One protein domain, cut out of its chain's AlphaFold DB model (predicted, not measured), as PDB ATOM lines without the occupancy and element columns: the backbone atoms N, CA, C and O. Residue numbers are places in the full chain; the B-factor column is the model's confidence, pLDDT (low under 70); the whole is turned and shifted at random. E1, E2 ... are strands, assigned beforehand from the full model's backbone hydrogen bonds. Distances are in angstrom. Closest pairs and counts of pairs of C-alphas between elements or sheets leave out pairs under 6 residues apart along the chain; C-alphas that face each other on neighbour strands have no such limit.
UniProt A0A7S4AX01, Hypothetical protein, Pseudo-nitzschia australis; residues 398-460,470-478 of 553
ATOM      1  N   PRO A 398      -2.079   1.864 -13.415       85.81
ATOM      2  CA  PRO A 398      -1.981   3.317 -13.411       85.81
ATOM      3  C   PRO A 398      -3.368   3.980 -13.417       85.81
ATOM      4  O   PRO A 398      -4.315   3.480 -14.020       85.81
ATOM      5  N   ILE A 399      -3.510   5.132 -12.756       81.81
ATOM      6  CA  ILE A 399      -4.801   5.848 -12.716       81.81
ATOM      7  C   ILE A 399      -5.176   6.369 -14.114       81.81
ATOM      8  O   ILE A 399      -6.350   6.417 -14.481       81.81
ATOM      9  N   GLN A 400      -4.174   6.749 -14.909       87.25
ATOM     10  CA  GLN A 400      -4.337   7.212 -16.284       87.25
ATOM     11  C   GLN A 400      -3.761   6.192 -17.259       87.25
ATOM     12  O   GLN A 400      -2.774   5.529 -16.953       87.25
ATOM     13  N   ALA A 401      -4.359   6.098 -18.448       91.31
ATOM     14  CA  ALA A 401      -3.859   5.221 -19.496       91.31
ATOM     15  C   ALA A 401      -2.395   5.582 -19.825       91.31
ATOM     16  O   ALA A 401      -2.136   6.735 -20.187       91.31
ATOM     17  N   PRO A 402      -1.443   4.638 -19.705       92.94
ATOM     18  CA  PRO A 402      -0.041   4.923 -19.969       92.94
ATOM     19  C   PRO A 402       0.202   5.182 -21.461       92.94
ATOM     20  O   PRO A 402      -0.593   4.806 -22.329       92.94
ATOM     21  N   LEU A 403       1.325   5.825 -21.785       92.88
ATOM     22  CA  LEU A 403       1.742   6.004 -23.176       92.88
ATOM     23  C   LEU A 403       2.235   4.664 -23.742       92.88
ATOM     24  O   LEU A 403       2.965   3.930 -23.079       92.88
ATOM     25  N   ILE A 404       1.864   4.343 -24.982       94.50
ATOM     26  CA  ILE A 404       2.349   3.126 -25.654       94.50
ATOM     27  C   ILE A 404       3.877   3.201 -25.770       94.50
ATOM     28  O   ILE A 404       4.403   4.216 -26.229       94.50
ATOM     29  N   GLY A 405       4.570   2.136 -25.367       93.12
ATOM     30  CA  GLY A 405       6.033   2.066 -25.358       93.12
ATOM     31  C   GLY A 405       6.703   2.756 -24.163       93.12
ATOM     32  O   GLY A 405       7.928   2.797 -24.111       93.12
ATOM     33  N   SER A 406       5.936   3.315 -23.215       93.31
ATOM     34  CA  SER A 406       6.502   3.806 -21.948       93.31
ATOM     35  C   SER A 406       6.861   2.650 -21.013       93.31
ATOM     36  O   SER A 406       6.252   1.584 -21.098       93.31
ATOM     37  N   ASP A 407       7.848   2.874 -20.143       92.06
ATOM     38  CA  ASP A 407       8.340   1.878 -19.187       92.06
ATOM     39  C   ASP A 407       7.235   1.436 -18.214       92.06
ATOM     40  O   ASP A 407       6.511   2.253 -17.638       92.06
ATOM     41  N   CYS A 408       7.108   0.125 -18.042       93.19
ATOM     42  CA  CYS A 408       6.159  -0.519 -17.144       93.19
ATOM     43  C   CYS A 408       6.842  -1.402 -16.099       93.19
ATOM     44  O   CYS A 408       6.158  -2.162 -15.418       93.19
ATOM     45  N   SER A 409       8.161  -1.267 -15.911       88.06
ATOM     46  CA  SER A 409       8.945  -2.036 -14.930       88.06
ATOM     47  C   SER A 409       8.369  -1.991 -13.506       88.06
ATOM     48  O   SER A 409       8.500  -2.953 -12.758       88.06
ATOM     49  N   ALA A 410       7.679  -0.907 -13.132       81.31
ATOM     50  CA  ALA A 410       7.025  -0.763 -11.828       81.31
ATOM     51  C   ALA A 410       5.698  -1.542 -11.675       81.31
ATOM     52  O   ALA A 410       5.133  -1.545 -10.589       81.31
ATOM     53  N   TYR A 411       5.192  -2.167 -12.743       82.44
ATOM     54  CA  TYR A 411       3.881  -2.830 -12.803       82.44
ATOM     55  C   TYR A 411       3.990  -4.278 -13.309       82.44
ATOM     56  O   TYR A 411       3.074  -4.804 -13.953       82.44
ATOM     57  N   GLN A 412       5.131  -4.932 -13.069       80.19
ATOM     58  CA  GLN A 412       5.304  -6.331 -13.451       80.19
ATOM     59  C   GLN A 412       4.308  -7.228 -12.702       80.19
ATOM     60  O   GLN A 412       4.110  -7.099 -11.499       80.19
ATOM     61  N   GLY A 413       3.655  -8.136 -13.434       77.00
ATOM     62  CA  GLY A 413       2.629  -9.035 -12.892       77.00
ATOM     63  C   GLY A 413       1.184  -8.549 -13.052       77.00
ATOM     64  O   GLY A 413       0.261  -9.337 -12.846       77.00
ATOM     65  N   VAL A 414       0.953  -7.305 -13.491       80.44
ATOM     66  CA  VAL A 414      -0.400  -6.836 -13.824       80.44
ATOM     67  C   VAL A 414      -0.801  -7.363 -15.201       80.44
ATOM     68  O   VAL A 414      -0.303  -6.894 -16.223       80.44
ATOM     69  N   GLU A 415      -1.715  -8.339 -15.242       83.75
ATOM     70  CA  GLU A 415      -2.093  -8.991 -16.503       83.75
ATOM     71  C   GLU A 415      -2.652  -7.994 -17.531       83.75
ATOM     72  O   GLU A 415      -2.211  -7.995 -18.683       83.75
ATOM     73  N   LYS A 416      -3.640  -7.164 -17.148       91.88
ATOM     74  CA  LYS A 416      -4.298  -6.188 -18.040       91.88
ATOM     75  C   LYS A 416      -4.921  -5.017 -17.284       91.88
ATOM     76  O   LYS A 416      -5.721  -5.207 -16.371       91.88
ATOM     77  N   CYS A 417      -4.677  -3.813 -17.785       92.69
ATOM     78  CA  CYS A 417      -5.265  -2.565 -17.326       92.69
ATOM     79  C   CYS A 417      -6.305  -2.030 -18.296       92.69
ATOM     80  O   CYS A 417      -6.060  -1.935 -19.491       92.69
ATOM     81  N   MET A 418      -7.479  -1.687 -17.781       92.94
ATOM     82  CA  MET A 418      -8.660  -1.360 -18.575       92.94
ATOM     83  C   MET A 418      -8.982   0.132 -18.457       92.94
ATOM     84  O   MET A 418      -9.213   0.612 -17.347       92.94
ATOM     85  N   TYR A 419      -9.047   0.841 -19.587       93.00
ATOM     86  CA  TYR A 419      -9.262   2.292 -19.654       93.00
ATOM     87  C   TYR A 419     -10.309   2.678 -20.702       93.00
ATOM     88  O   TYR A 419     -10.763   1.853 -21.500       93.00
ATOM     89  N   ASN A 420     -10.653   3.973 -20.708       92.19
ATOM     90  CA  ASN A 420     -11.530   4.604 -21.694       92.19
ATOM     91  C   ASN A 420     -12.865   3.859 -21.819       92.19
ATOM     92  O   ASN A 420     -13.200   3.309 -22.868       92.19
ATOM     93  N   TYR A 421     -13.609   3.782 -20.718       92.69
ATOM     94  CA  TYR A 421     -14.872   3.058 -20.694       92.69
ATOM     95  C   TYR A 421     -15.951   3.845 -21.427       92.69
ATOM     96  O   TYR A 421     -16.088   5.056 -21.251       92.69
ATOM     97  N   LEU A 422     -16.723   3.140 -22.247       92.81
ATOM     98  CA  LEU A 422     -17.889   3.687 -22.925       92.81
ATOM     99  C   LEU A 422     -19.128   2.885 -22.535       92.81
ATOM    100  O   LEU A 422     -19.042   1.684 -22.263       92.81
ATOM    101  N   PHE A 423     -20.297   3.523 -22.558       91.19
ATOM    102  CA  PHE A 423     -21.548   2.778 -22.518       91.19
ATOM    103  C   PHE A 423     -21.677   1.971 -23.808       91.19
ATOM    104  O   PHE A 423     -21.801   2.507 -24.915       91.19
ATOM    105  N   THR A 424     -21.618   0.660 -23.655       86.38
ATOM    106  CA  THR A 424     -21.700  -0.322 -24.728       86.38
ATOM    107  C   THR A 424     -22.935  -1.191 -24.544       86.38
ATOM    108  O   THR A 424     -23.499  -1.245 -23.454       86.38
ATOM    109  N   ALA A 425     -23.315  -1.872 -25.628       72.25
ATOM    110  CA  ALA A 425     -24.212  -3.021 -25.647       72.25
ATOM    111  C   ALA A 425     -25.438  -2.933 -24.716       72.25
ATOM    112  O   ALA A 425     -25.369  -3.309 -23.561       72.25
ATOM    113  N   GLY A 426     -26.586  -2.516 -25.247       74.38
ATOM    114  CA  GLY A 426     -27.873  -2.621 -24.566       74.38
ATOM    115  C   GLY A 426     -28.959  -1.926 -25.375       74.38
ATOM    116  O   GLY A 426     -28.720  -0.853 -25.919       74.38
ATOM    117  N   CYS A 427     -30.136  -2.539 -25.502       81.94
ATOM    118  CA  CYS A 427     -31.294  -1.890 -26.140       81.94
ATOM    119  C   CYS A 427     -32.246  -1.253 -25.124       81.94
ATOM    120  O   CYS A 427     -33.232  -0.622 -25.499       81.94
ATOM    121  N   THR A 428     -31.945  -1.421 -23.842       84.38
ATOM    122  CA  THR A 428     -32.610  -0.797 -22.701       84.38
ATOM    123  C   THR A 428     -31.540  -0.304 -21.734       84.38
ATOM    124  O   THR A 428     -30.441  -0.863 -21.711       84.38
ATOM    125  N   ILE A 429     -31.863   0.694 -20.908       81.19
ATOM    126  CA  ILE A 429     -30.934   1.218 -19.894       81.19
ATOM    127  C   ILE A 429     -30.424   0.102 -18.973       81.19
ATOM    128  O   ILE A 429     -29.229   0.014 -18.721       81.19
ATOM    129  N   GLU A 430     -31.314  -0.805 -18.566       80.00
ATOM    130  CA  GLU A 430     -31.003  -1.958 -17.706       80.00
ATOM    131  C   GLU A 430     -29.987  -2.930 -18.318       80.00
ATOM    132  O   GLU A 430     -29.350  -3.695 -17.602       80.00
ATOM    133  N   SER A 431     -29.868  -2.937 -19.646       83.94
ATOM    134  CA  SER A 431     -28.931  -3.805 -20.360       83.94
ATOM    135  C   SER A 431     -27.615  -3.116 -20.707       83.94
ATOM    136  O   SER A 431     -26.719  -3.806 -21.179       83.94
ATOM    137  N   MET A 432     -27.484  -1.799 -20.496       86.06
ATOM    138  CA  MET A 432     -26.265  -1.064 -20.836       86.06
ATOM    139  C   MET A 432     -25.118  -1.449 -19.908       86.06
ATOM    140  O   MET A 432     -25.270  -1.514 -18.690       86.06
ATOM    141  N   GLN A 433     -23.939  -1.644 -20.492       87.69
ATOM    142  CA  GLN A 433     -22.726  -1.966 -19.752       87.69
ATOM    143  C   GLN A 433     -21.640  -0.938 -20.037       87.69
ATOM    144  O   GLN A 433     -21.349  -0.624 -21.192       87.69
ATOM    145  N   CYS A 434     -21.008  -0.444 -18.978       91.44
ATOM    146  CA  CYS A 434     -19.832   0.405 -19.079       91.44
ATOM    147  C   CYS A 434     -18.596  -0.483 -19.285       91.44
ATOM    148  O   CYS A 434     -18.048  -1.018 -18.322       91.44
ATOM    149  N   ASN A 435     -18.197  -0.689 -20.542       91.12
ATOM    150  CA  ASN A 435     -17.094  -1.586 -20.902       91.12
ATOM    151  C   ASN A 435     -15.867  -0.786 -21.357       91.12
ATOM    152  O   ASN A 435     -16.022   0.258 -21.998       91.12
ATOM    153  N   PRO A 436     -14.646  -1.261 -21.056       93.38
ATOM    154  CA  PRO A 436     -13.427  -0.593 -21.487       93.38
ATOM    155  C   PRO A 436     -13.249  -0.722 -22.998       93.38
ATOM    156  O   PRO A 436     -13.540  -1.765 -23.589       93.38
ATOM    157  N   THR A 437     -12.743   0.335 -23.626       94.50
ATOM    158  CA  THR A 437     -12.371   0.296 -25.048       94.50
ATOM    159  C   THR A 437     -10.897   0.003 -25.256       94.50
ATOM    160  O   THR A 437     -10.522  -0.494 -26.319       94.50
ATOM    161  N   ASP A 438     -10.077   0.239 -24.231       95.00
ATOM    162  CA  ASP A 438      -8.640   0.045 -24.286       95.00
ATOM    163  C   ASP A 438      -8.138  -0.847 -23.157       95.00
ATOM    164  O   ASP A 438      -8.521  -0.697 -21.993       95.00
ATOM    165  N   TYR A 439      -7.226  -1.739 -23.522       94.69
ATOM    166  CA  TYR A 439      -6.494  -2.620 -22.632       94.69
ATOM    167  C   TYR A 439      -5.014  -2.316 -22.767       94.69
ATOM    168  O   TYR A 439      -4.497  -2.256 -23.882       94.69
ATOM    169  N   PHE A 440      -4.333  -2.161 -21.645       95.56
ATOM    170  CA  PHE A 440      -2.892  -2.008 -21.591       95.56
ATOM    171  C   PHE A 440      -2.292  -3.178 -20.826       95.56
ATOM    172  O   PHE A 440      -2.820  -3.572 -19.791       95.56
ATOM    173  N   SER A 441      -1.208  -3.739 -21.333       95.31
ATOM    174  CA  SER A 441      -0.462  -4.813 -20.678       95.31
ATOM    175  C   SER A 441       1.020  -4.486 -20.733       95.31
ATOM    176  O   SER A 441       1.487  -3.952 -21.740       95.31
ATOM    177  N   CYS A 442       1.740  -4.798 -19.662       94.12
ATOM    178  CA  CYS A 442       3.188  -4.668 -19.626       94.12
ATOM    179  C   CYS A 442       3.805  -5.860 -20.370       94.12
ATOM    180  O   CYS A 442       3.556  -7.006 -19.991       94.12
ATOM    181  N   ASP A 443       4.536  -5.617 -21.459       92.31
ATOM    182  CA  ASP A 443       5.228  -6.688 -22.179       92.31
ATOM    183  C   ASP A 443       6.463  -7.120 -21.378       92.31
ATOM    184  O   ASP A 443       7.359  -6.329 -21.085       92.31
ATOM    185  N   ALA A 444       6.496  -8.398 -21.002       88.06
ATOM    186  CA  ALA A 444       7.559  -8.960 -20.180       88.06
ATOM    187  C   ALA A 444       8.926  -9.000 -20.887       88.06
ATOM    188  O   ALA A 444       9.941  -9.171 -20.217       88.06
ATOM    189  N   GLN A 445       8.980  -8.896 -22.222       91.69
ATOM    190  CA  GLN A 445      10.250  -8.954 -22.952       91.69
ATOM    191  C   GLN A 445      11.002  -7.625 -22.942       91.69
ATOM    192  O   GLN A 445      12.231  -7.631 -22.880       91.69
ATOM    193  N   ASP A 446      10.286  -6.505 -23.030       93.69
ATOM    194  CA  ASP A 446      10.888  -5.178 -23.181       93.69
ATOM    195  C   ASP A 446      10.546  -4.200 -22.049       93.69
ATOM    196  O   ASP A 446      11.085  -3.094 -22.027       93.69
ATOM    197  N   ASN A 447       9.719  -4.618 -21.085       93.00
ATOM    198  CA  ASN A 447       9.212  -3.787 -19.997       93.00
ATOM    199  C   ASN A 447       8.507  -2.522 -20.493       93.00
ATOM    200  O   ASN A 447       8.595  -1.473 -19.853       93.00
ATOM    201  N   THR A 448       7.778  -2.597 -21.608       95.69
ATOM    202  CA  THR A 448       6.992  -1.465 -22.102       95.69
ATOM    203  C   THR A 448       5.493  -1.739 -22.164       95.69
ATOM    204  O   THR A 448       5.020  -2.868 -22.315       95.69
ATOM    205  N   TRP A 449       4.701  -0.675 -22.026       95.25
ATOM    206  CA  TRP A 449       3.250  -0.754 -22.148       95.25
ATOM    207  C   TRP A 449       2.820  -0.993 -23.600       95.25
ATOM    208  O   TRP A 449       2.971  -0.124 -24.465       95.25
ATOM    209  N   ALA A 450       2.169  -2.127 -23.844       95.25
ATOM    210  CA  ALA A 450       1.439  -2.412 -25.073       95.25
ATOM    211  C   ALA A 450      -0.047  -2.054 -24.914       95.25
ATOM    212  O   ALA A 450      -0.622  -2.237 -23.842       95.25
ATOM    213  N   ARG A 451      -0.690  -1.580 -25.992       96.44
ATOM    214  CA  ARG A 451      -2.134  -1.282 -26.034       96.44
ATOM    215  C   ARG A 451      -2.849  -2.200 -27.017       96.44
ATOM    216  O   ARG A 451      -2.462  -2.293 -28.179       96.44
ATOM    217  N   ALA A 452      -3.960  -2.773 -26.576       94.81
ATOM    218  CA  ALA A 452      -4.958  -3.403 -27.423       94.81
ATOM    219  C   ALA A 452      -6.278  -2.630 -27.311       94.81
ATOM    220  O   ALA A 452      -6.804  -2.437 -26.217       94.81
ATOM    221  N   SER A 453      -6.829  -2.205 -28.445       93.25
ATOM    222  CA  SER A 453      -8.145  -1.561 -28.500       93.25
ATOM    223  C   SER A 453      -9.188  -2.552 -28.992       93.25
ATOM    224  O   SER A 453      -8.957  -3.277 -29.963       93.25
ATOM    225  N   MET A 454     -10.355  -2.566 -28.356       86.38
ATOM    226  CA  MET A 454     -11.497  -3.339 -28.833       86.38
ATOM    227  C   MET A 454     -12.459  -2.441 -29.598       86.38
ATOM    228  O   MET A 454     -12.890  -1.396 -29.112       86.38
ATOM    229  N   ALA A 455     -12.852  -2.883 -30.792       84.38
ATOM    230  CA  ALA A 455     -13.986  -2.288 -31.475       84.38
ATOM    231  C   ALA A 455     -15.261  -2.658 -30.710       84.38
ATOM    232  O   ALA A 455     -15.631  -3.830 -30.625       84.38
ATOM    233  N   VAL A 456     -15.941  -1.657 -30.155       79.81
ATOM    234  CA  VAL A 456     -17.250  -1.857 -29.537       79.81
ATOM    235  C   VAL A 456     -18.258  -2.127 -30.645       79.81
ATOM    236  O   VAL A 456     -18.607  -1.232 -31.416       79.81
ATOM    237  N   ALA A 457     -18.738  -3.365 -30.732       78.44
ATOM    238  CA  ALA A 457     -19.853  -3.686 -31.605       78.44
ATOM    239  C   ALA A 457     -21.113  -2.987 -31.077       78.44
ATOM    240  O   ALA A 457     -21.557  -3.240 -29.954       78.44
ATOM    241  N   THR A 458     -21.699  -2.102 -31.880       75.19
ATOM    242  CA  THR A 458     -23.000  -1.518 -31.570       75.19
ATOM    243  C   THR A 458     -24.076  -2.581 -31.811       75.19
ATOM    244  O   THR A 458     -24.208  -3.074 -32.936       75.19
ATOM    245  N   PRO A 459     -24.846  -3.005 -30.791       77.56
ATOM    246  CA  PRO A 459     -25.975  -3.891 -31.027       77.56
ATOM    247  C   PRO A 459     -26.987  -3.215 -31.951       77.56
ATOM    248  O   PRO A 459     -27.304  -2.032 -31.816       77.56
ATOM    249  N   ILE A 460     -27.526  -3.988 -32.888       80.62
ATOM    250  CA  ILE A 460     -28.605  -3.536 -33.763       80.62
ATOM    251  C   ILE A 460     -29.911  -3.622 -32.962       80.62
ATOM    252  O   ILE A 460     -30.535  -4.680 -32.890       80.62
ATOM    253  N   PRO A 470     -27.307   6.705 -24.209       88.12
ATOM    254  CA  PRO A 470     -25.968   7.308 -24.244       88.12
ATOM    255  C   PRO A 470     -24.892   6.350 -24.791       88.12
ATOM    256  O   PRO A 470     -23.766   6.287 -24.304       88.12
ATOM    257  N   MET A 471     -25.214   5.568 -25.820       85.44
ATOM    258  CA  MET A 471     -24.303   4.604 -26.422       85.44
ATOM    259  C   MET A 471     -23.083   5.306 -27.019       85.44
ATOM    260  O   MET A 471     -23.200   6.271 -27.775       85.44
ATOM    261  N   GLY A 472     -21.896   4.798 -26.688       88.00
ATOM    262  CA  GLY A 472     -20.625   5.382 -27.113       88.00
ATOM    263  C   GLY A 472     -20.233   6.655 -26.358       88.00
ATOM    264  O   GLY A 472     -19.200   7.242 -26.679       88.00
ATOM    265  N   LYS A 473     -21.015   7.089 -25.362       91.38
ATOM    266  CA  LYS A 473     -20.592   8.143 -24.438       91.38
ATOM    267  C   LYS A 473     -19.610   7.582 -23.404       91.38
ATOM    268  O   LYS A 473     -19.748   6.411 -23.031       91.38
ATOM    269  N   PRO A 474     -18.633   8.388 -22.948       91.44
ATOM    270  CA  PRO A 474     -17.780   8.032 -21.823       91.44
ATOM    271  C   PRO A 474     -18.611   7.694 -20.593       91.44
ATOM    272  O   PRO A 474     -19.599   8.366 -20.306       91.44
ATOM    273  N   CYS A 475     -18.195   6.668 -19.870       92.31
ATOM    274  CA  CYS A 475     -18.766   6.296 -18.586       92.31
ATOM    275  C   CYS A 475     -17.639   6.048 -17.589       92.31
ATOM    276  O   CYS A 475     -16.516   5.713 -17.969       92.31
ATOM    277  N   GLU A 476     -17.929   6.214 -16.304       90.06
ATOM    278  CA  GLU A 476     -16.991   5.835 -15.253       90.06
ATOM    279  C   GLU A 476     -17.214   4.367 -14.888       90.06
ATOM    280  O   GLU A 476     -18.343   3.871 -14.852       90.06
ATOM    281  N   LYS A 477     -16.149   3.610 -14.635       89.75
ATOM    282  CA  LYS A 477     -16.329   2.244 -14.141       89.75
ATOM    283  C   LYS A 477     -16.979   2.334 -12.762       89.75
ATOM    284  O   LYS A 477     -16.439   3.002 -11.884       89.75
ATOM    285  N   CYS A 478     -18.098   1.639 -12.556       90.06
ATOM    286  CA  CYS A 478     -18.638   1.543 -11.208       90.06
ATOM    287  C   CYS A 478     -17.591   0.904 -10.279       90.06
ATOM    288  O   CYS A 478     -16.926  -0.060 -10.683       90.06
TER     289      CYS A 478
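AT A GLANCE: This is residues 398 to 460 and 470 to 478 of the 553 residues of the protein "Hypothetical protein" of Pseudo-nitzschia australis (UniProt A0A7S4AX01). With little regular structure, this is a long, narrow, strongly twisted ribbon of three strands, E2 between E1 and E3, with unnamed stretches before and after. The printed part has 72 residues, 25 of them in strands, and no named helix. The class is all strand; the order E1, E2, E3 is antiparallel, a meander, each strand the antiparallel neighbour of the one before. It is loose, radius of gyration of the C-alphas 14.3 A, spanning 43 by 21 by 17 A.

IN THESE COORDINATES: Residues 398 to 416 hold no named element. E1, residues 417 to 424, begins at C-alpha (-5.265, -2.565, -17.326) and bends by 68 degrees at residue 420. E2, residues 433 to 443, is 28.5 A long. E3, residues 448 to 453, 16.4 A long, ends at C-alpha (-8.145, -1.561, -28.500).

HOW THE PARTS SIT: Hairpin E1 and E2 has 158 degrees between directions; N 417 and O 440 are 2.7 A apart. Hairpin E2 and E3 has 150 degrees; N 439 and O 452 are 2.8 A apart.

THE WHOLE: Residues 461 to 469 are cut out; C-alphas 460 and 470 are 14.7 A apart. No printed residue is under 70 in pLDDT.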